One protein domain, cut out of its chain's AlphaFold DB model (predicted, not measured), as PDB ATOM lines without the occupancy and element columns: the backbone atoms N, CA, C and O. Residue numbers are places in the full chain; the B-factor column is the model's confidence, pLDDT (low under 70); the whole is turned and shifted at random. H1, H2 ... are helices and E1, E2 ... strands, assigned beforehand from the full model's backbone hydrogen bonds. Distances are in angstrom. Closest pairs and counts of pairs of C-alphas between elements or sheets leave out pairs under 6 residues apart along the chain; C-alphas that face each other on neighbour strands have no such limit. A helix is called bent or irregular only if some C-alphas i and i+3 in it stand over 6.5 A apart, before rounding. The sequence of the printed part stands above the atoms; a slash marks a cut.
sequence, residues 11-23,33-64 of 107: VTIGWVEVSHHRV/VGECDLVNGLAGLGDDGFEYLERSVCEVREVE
ATOM      1  N   VAL A  11     -41.002 -20.375  -7.503       97.25
ATOM      2  CA  VAL A  11     -41.075 -21.204  -8.706       97.25
ATOM      3  C   VAL A  11     -40.600 -20.399  -9.907       97.25
ATOM      4  O   VAL A  11     -40.879 -19.207 -10.010       97.25
ATOM      5  N   THR A  12     -39.935 -21.063 -10.843       97.88
ATOM      6  CA  THR A  12     -39.759 -20.546 -12.199       97.88
ATOM      7  C   THR A  12     -40.935 -21.018 -13.040       97.88
ATOM      8  O   THR A  12     -41.205 -22.219 -13.119       97.88
ATOM      9  N   ILE A  13     -41.623 -20.081 -13.684       97.62
ATOM     10  CA  ILE A  13     -42.673 -20.367 -14.661       97.62
ATOM     11  C   ILE A  13     -42.117 -19.972 -16.025       97.62
ATOM     12  O   ILE A  13     -41.712 -18.831 -16.219       97.62
ATOM     13  N   GLY A  14     -42.067 -20.915 -16.959       97.62
ATOM     14  CA  GLY A  14     -41.720 -20.649 -18.351       97.62
ATOM     15  C   GLY A  14     -42.985 -20.629 -19.196       97.62
ATOM     16  O   GLY A  14     -43.798 -21.551 -19.110       97.62
ATOM     17  N   TRP A  15     -43.161 -19.607 -20.027       97.81
ATOM     18  CA  TRP A  15     -44.282 -19.514 -20.961       97.81
ATOM     19  C   TRP A  15     -43.851 -18.876 -22.281       97.81
ATOM     20  O   TRP A  15     -42.860 -18.151 -22.347       97.81
ATOM     21  N   VAL A  16     -44.618 -19.155 -23.331       98.00
ATOM     22  CA  VAL A  16     -44.495 -18.521 -24.646       98.00
ATOM     23  C   VAL A  16     -45.736 -17.678 -24.900       98.00
ATOM     24  O   VAL A  16     -46.849 -18.057 -24.525       98.00
ATOM     25  N   GLU A  17     -45.530 -16.536 -25.546       97.94
ATOM     26  CA  GLU A  17     -46.578 -15.643 -26.023       97.94
ATOM     27  C   GLU A  17     -46.506 -15.540 -27.551       97.94
ATOM     28  O   GLU A  17     -45.432 -15.341 -28.118       97.94
ATOM     29  N   VAL A  18     -47.655 -15.692 -28.211       97.12
ATOM     30  CA  VAL A  18     -47.822 -15.528 -29.657       97.12
ATOM     31  C   VAL A  18     -48.798 -14.384 -29.894       97.12
ATOM     32  O   VAL A  18     -49.944 -14.448 -29.447       97.12
ATOM     33  N   SER A  19     -48.345 -13.344 -30.595       95.75
ATOM     34  CA  SER A  19     -49.180 -12.206 -30.983       95.75
ATOM     35  C   SER A  19     -49.795 -12.424 -32.355       95.75
ATOM     36  O   SER A  19     -49.090 -12.713 -33.324       95.75
ATOM     37  N   HIS A  20     -51.113 -12.277 -32.434       96.06
ATOM     38  CA  HIS A  20     -51.877 -12.426 -33.663       96.06
ATOM     39  C   HIS A  20     -52.235 -11.048 -34.204       96.06
ATOM     40  O   HIS A  20     -52.897 -10.258 -33.531       96.06
ATOM     41  N   HIS A  21     -51.796 -10.780 -35.432       95.06
ATOM     42  CA  HIS A  21     -52.016  -9.516 -36.125       95.06
ATOM     43  C   HIS A  21     -52.688  -9.757 -37.475       95.06
ATOM     44  O   HIS A  21     -52.343 -10.686 -38.212       95.06
ATOM     45  N   ARG A  22     -53.630  -8.888 -37.833       95.00
ATOM     46  CA  ARG A  22     -54.287  -8.876 -39.134       95.00
ATOM     47  C   ARG A  22     -54.617  -7.453 -39.548       95.00
ATOM     48  O   ARG A  22     -55.404  -6.759 -38.918       95.00
ATOM     49  N   VAL A  23     -54.097  -7.063 -40.703       94.38
ATOM     50  CA  VAL A  23     -54.323  -5.740 -41.280       94.38
ATOM     51  C   VAL A  23     -54.761  -5.861 -42.736       94.38
ATOM     52  O   VAL A  23     -54.355  -6.771 -43.460       94.38
ATOM     53  N   VAL A  33     -45.990 -10.936 -53.435       93.25
ATOM     54  CA  VAL A  33     -45.615 -11.332 -52.074       93.25
ATOM     55  C   VAL A  33     -44.227 -11.973 -52.006       93.25
ATOM     56  O   VAL A  33     -43.553 -11.833 -50.989       93.25
ATOM     57  N   GLY A  34     -43.789 -12.659 -53.066       95.00
ATOM     58  CA  GLY A  34     -42.494 -13.340 -53.111       95.00
ATOM     59  C   GLY A  34     -41.305 -12.392 -53.260       95.00
ATOM     60  O   GLY A  34     -40.179 -12.775 -52.946       95.00
ATOM     61  N   GLU A  35     -41.552 -11.158 -53.702       95.06
ATOM     62  CA  GLU A  35     -40.520 -10.146 -53.948       95.06
ATOM     63  C   GLU A  35     -40.430  -9.097 -52.823       95.06
ATOM     64  O   GLU A  35     -39.569  -8.216 -52.860       95.06
ATOM     65  N   CYS A  36     -41.292  -9.188 -51.802       93.38
ATOM     66  CA  CYS A  36     -41.386  -8.206 -50.721       93.38
ATOM     67  C   CYS A  36     -40.875  -8.743 -49.373       93.38
ATOM     68  O   CYS A  36     -41.265  -9.818 -48.920       93.38
ATOM     69  N   ASP A  37     -40.098  -7.927 -48.653       93.25
ATOM     70  CA  ASP A  37     -39.796  -8.155 -47.234       93.25
ATOM     71  C   ASP A  37     -40.976  -7.708 -46.359       93.25
ATOM     72  O   ASP A  37     -41.017  -6.593 -45.827       93.25
ATOM     73  N   LEU A  38     -41.972  -8.584 -46.230       91.25
ATOM     74  CA  LEU A  38     -43.135  -8.310 -45.388       91.25
ATOM     75  C   LEU A  38     -42.797  -8.298 -43.893       91.25
ATOM     76  O   LEU A  38     -43.458  -7.586 -43.143       91.25
ATOM     77  N   VAL A  39     -41.778  -9.043 -43.453       86.69
ATOM     78  CA  VAL A  39     -41.435  -9.157 -42.026       86.69
ATOM     79  C   VAL A  39     -41.033  -7.797 -41.467       86.69
ATOM     80  O   VAL A  39     -41.563  -7.376 -40.443       86.69
ATOM     81  N   ASN A  40     -40.154  -7.079 -42.167       89.75
ATOM     82  CA  ASN A  40     -39.774  -5.729 -41.757       89.75
ATOM     83  C   ASN A  40     -40.765  -4.670 -42.251       89.75
ATOM     84  O   ASN A  40     -41.012  -3.686 -41.555       89.75
ATOM     85  N   GLY A  41     -41.367  -4.862 -43.429       90.69
ATOM     86  CA  GLY A  41     -42.299  -3.896 -44.015       90.69
ATOM     87  C   GLY A  41     -43.535  -3.632 -43.148       90.69
ATOM     88  O   GLY A  41     -43.976  -2.487 -43.044       90.69
ATOM     89  N   LEU A  42     -44.062  -4.663 -42.477       91.56
ATOM     90  CA  LEU A  42     -45.219  -4.530 -41.583       91.56
ATOM     91  C   LEU A  42     -44.928  -3.656 -40.353       91.56
ATOM     92  O   LEU A  42     -45.833  -2.976 -39.878       91.56
ATOM     93  N   ALA A  43     -43.674  -3.588 -39.888       88.38
ATOM     94  CA  ALA A  43     -43.282  -2.728 -38.766       88.38
ATOM     95  C   ALA A  43     -43.373  -1.223 -39.094       88.38
ATOM     96  O   ALA A  43     -43.360  -0.389 -38.193       88.38
ATOM     97  N   GLY A  44     -43.456  -0.867 -40.380       88.50
ATOM     98  CA  GLY A  44     -43.650   0.512 -40.834       88.50
ATOM     99  C   GLY A  44     -45.113   0.963 -40.872       88.50
ATOM    100  O   GLY A  44     -45.377   2.122 -41.200       88.50
ATOM    101  N   LEU A  45     -46.072   0.077 -40.586       92.00
ATOM    102  CA  LEU A  45     -47.481   0.448 -40.527       92.00
ATOM    103  C   LEU A  45     -47.767   1.271 -39.267       92.00
ATOM    104  O   LEU A  45     -47.231   1.008 -38.196       92.00
ATOM    105  N   GLY A  46     -48.635   2.278 -39.394       90.38
ATOM    106  CA  GLY A  46     -49.080   3.067 -38.238       90.38
ATOM    107  C   GLY A  46     -50.041   2.311 -37.314       90.38
ATOM    108  O   GLY A  46     -50.163   2.664 -36.147       90.38
ATOM    109  N   ASP A  47     -50.708   1.288 -37.847       88.50
ATOM    110  CA  ASP A  47     -51.511   0.312 -37.115       88.50
ATOM    111  C   ASP A  47     -50.985  -1.074 -37.499       88.50
ATOM    112  O   ASP A  47     -50.982  -1.437 -38.680       88.50
ATOM    113  N   ASP A  48     -50.495  -1.810 -36.506       85.81
ATOM    114  CA  ASP A  48     -49.907  -3.137 -36.679       85.81
ATOM    115  C   ASP A  48     -50.972  -4.239 -36.816       85.81
ATOM    116  O   ASP A  48     -50.633  -5.399 -37.054       85.81
ATOM    117  N   GLY A  49     -52.258  -3.895 -36.693       92.00
ATOM    118  CA  GLY A  49     -53.374  -4.819 -36.830       92.00
ATOM    119  C   GLY A  49     -53.488  -5.818 -35.683       92.00
ATOM    120  O   GLY A  49     -53.976  -6.922 -35.913       92.00
ATOM    121  N   PHE A  50     -53.014  -5.492 -34.480       94.50
ATOM    122  CA  PHE A  50     -53.137  -6.361 -33.310       94.50
ATOM    123  C   PHE A  50     -54.581  -6.848 -33.082       94.50
ATOM    124  O   PHE A  50     -55.509  -6.049 -32.950       94.50
ATOM    125  N   GLU A  51     -54.773  -8.167 -32.991       95.56
ATOM    126  CA  GLU A  51     -56.062  -8.776 -32.647       95.56
ATOM    127  C   GLU A  51     -56.049  -9.311 -31.207       95.56
ATOM    128  O   GLU A  51     -56.904  -8.939 -30.400       95.56
ATOM    129  N   TYR A  52     -55.103 -10.197 -30.872       96.31
ATOM    130  CA  TYR A  52     -55.021 -10.827 -29.548       96.31
ATOM    131  C   TYR A  52     -53.681 -11.541 -29.307       96.31
ATOM    132  O   TYR A  52     -52.866 -11.708 -30.213       96.31
ATOM    133  N   LEU A  53     -53.482 -12.005 -28.065       97.69
ATOM    134  CA  LEU A  53     -52.344 -12.827 -27.644       97.69
ATOM    135  C   LEU A  53     -52.804 -14.225 -27.242       97.69
ATOM    136  O   LEU A  53     -53.779 -14.380 -26.504       97.69
ATOM    137  N   GLU A  54     -52.042 -15.231 -27.646       97.06
ATOM    138  CA  GLU A  54     -52.120 -16.579 -27.096       97.06
ATOM    139  C   GLU A  54     -50.934 -16.800 -26.168       97.06
ATOM    140  O   GLU A  54     -49.782 -16.585 -26.546       97.06
ATOM    141  N   ARG A  55     -51.210 -17.236 -24.938       96.88
ATOM    142  CA  ARG A  55     -50.179 -17.585 -23.958       96.88
ATOM    143  C   ARG A  55     -50.261 -19.057 -23.631       96.88
ATOM    144  O   ARG A  55     -51.343 -19.578 -23.370       96.88
ATOM    145  N   SER A  56     -49.111 -19.710 -23.621       95.62
ATOM    146  CA  SER A  56     -48.987 -21.123 -23.280       95.62
ATOM    147  C   SER A  56     -47.894 -21.297 -22.239       95.62
ATOM    148  O   SER A  56     -46.739 -20.959 -22.490       95.62
ATOM    149  N   VAL A  57     -48.261 -21.823 -21.069       96.12
ATOM    150  CA  VAL A  57     -47.294 -22.203 -20.032       96.12
ATOM    151  C   VAL A  57     -46.577 -23.465 -20.495       96.12
ATOM    152  O   VAL A  57     -47.209 -24.484 -20.767       96.12
ATOM    153  N   CYS A  58     -45.259 -23.381 -20.605       95.44
ATOM    154  CA  CYS A  58     -44.402 -24.467 -21.060       95.44
ATOM    155  C   CYS A  58     -43.871 -25.287 -19.885       95.44
ATOM    156  O   CYS A  58     -43.722 -26.501 -20.002       95.44
ATOM    157  N   GLU A  59     -43.585 -24.636 -18.756       96.75
ATOM    158  CA  GLU A  59     -43.069 -25.309 -17.571       96.75
ATOM    159  C   GLU A  59     -43.351 -24.553 -16.277       96.75
ATOM    160  O   GLU A  59     -43.485 -23.331 -16.257       96.75
ATOM    161  N   VAL A  60     -43.382 -25.312 -15.184       97.31
ATOM    162  CA  VAL A  60     -43.345 -24.798 -13.817       97.31
ATOM    163  C   VAL A  60     -42.348 -25.650 -13.049       97.31
ATOM    164  O   VAL A  60     -42.467 -26.877 -13.036       97.31
ATOM    165  N   ARG A  61     -41.349 -25.018 -12.433       97.50
ATOM    166  CA  ARG A  61     -40.302 -25.700 -11.664       97.50
ATOM    167  C   ARG A  61     -40.124 -25.029 -10.316       97.50
ATOM    168  O   ARG A  61     -40.001 -23.812 -10.246       97.50
ATOM    169  N   GLU A  62     -40.087 -25.824  -9.257       96.44
ATOM    170  CA  GLU A  62     -39.677 -25.338  -7.939       96.44
ATOM    171  C   GLU A  62     -38.180 -25.030  -7.943       96.44
ATOM    172  O   GLU A  62     -37.387 -25.745  -8.564       96.44
ATOM    173  N   VAL A  63     -37.809 -23.952  -7.262       97.12
ATOM    174  CA  VAL A  63     -36.424 -23.503  -7.114       97.12
ATOM    175  C   VAL A  63     -36.137 -23.179  -5.648       97.12
ATOM    176  O   VAL A  63     -37.029 -23.255  -4.800       97.12
ATOM    177  N   GLU A  64     -34.881 -22.854  -5.335       97.06
ATOM    178  CA  GLU A  64     -34.526 -22.347  -4.007       97.06
ATOM    179  C   GLU A  64     -35.374 -21.114  -3.671       97.06
ATOM    180  O   GLU A  64     -35.668 -20.292  -4.540       97.06
TER     181      GLU A  64
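What this domain is: This is residues 11 to 23 and 33 to 64 of the 107 residues of an uncharacterized protein of Mycolicibacterium fortuitum (UniProt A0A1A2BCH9). What does the model look like? It is a long, narrow ribbon of two antiparallel strands, E1 and E2, side by side, with the short helix H1 off the end of the ribbon where E1 ends and E2 begins. Residues 33 to 41, of which 38 to 41 belong to H1, stick out from the rest. What is it made of? The printed part has 45 residues with two named strands and one named helix, in the order E1, H1, E2; the sheet's order is E1 - E2, antiparallel, and the class is mixed, helices and strands. How is it shaped? It is an extended rod, with a radius of gyration of the C-alphas of 16.4 A and spans of 50 by 21 by 15 A.

Where its parts are: Where are the strands? E1 is residues 11 to 21, 31.8 A from first to last C-alpha, and begins at C-alpha 11 at (-41.075, -21.204, -8.706). E2, the longest strand, is residues 50 to 62, 34.4 A long, and ends at C-alpha 62 at (-39.677, -25.338, -7.939). Where is the helix? H1 is residues 38 to 44, 9.9 A long, with C-alpha 38 at (-43.135, -8.310, -45.388).

How they stand to each other: How do the two strands pair? E1 and E2 are antiparallel neighbours, with 164 degrees between their directions. C-alphas that face each other include those of Val 11 and Glu 62, 4.4 A apart, and those of His 21 and Phe 50, also 4.4 A apart. Which backbone atoms meet across them? N 12 and O 61, 2.8 A apart, and N 54 and O 18, 2.9 A apart, are within hydrogen-bond range; O 14 is within range of both N 58, at 2.8 A, and N 59, at 3.1 A. How does H1 join them, and how is its backbone formed? A tight link of 5 residues leads from H1 to E2. In H1, 1 of 3 O i to N i+4 pairs and 3 of 4 O i to N i+3 pairs are within hydrogen-bond range, and H1 is not bent.

The domain as a whole: How far does it reach? The two C-alphas farthest apart are those of Glu 35 and Glu 64, 51.8 A. Without residues 33 to 41, which stand free, the body of 36 residues spans 45 by 15 by 9 A. Is the printed part unbroken? Residues 24 to 32 are not printed, and C-alphas 23 and 33 are 15.0 A apart across the cut, which falls in the link from E1 to H1. Where is confidence low? The mean pLDDT of the printed part is 94.5, and no printed residue is under 70.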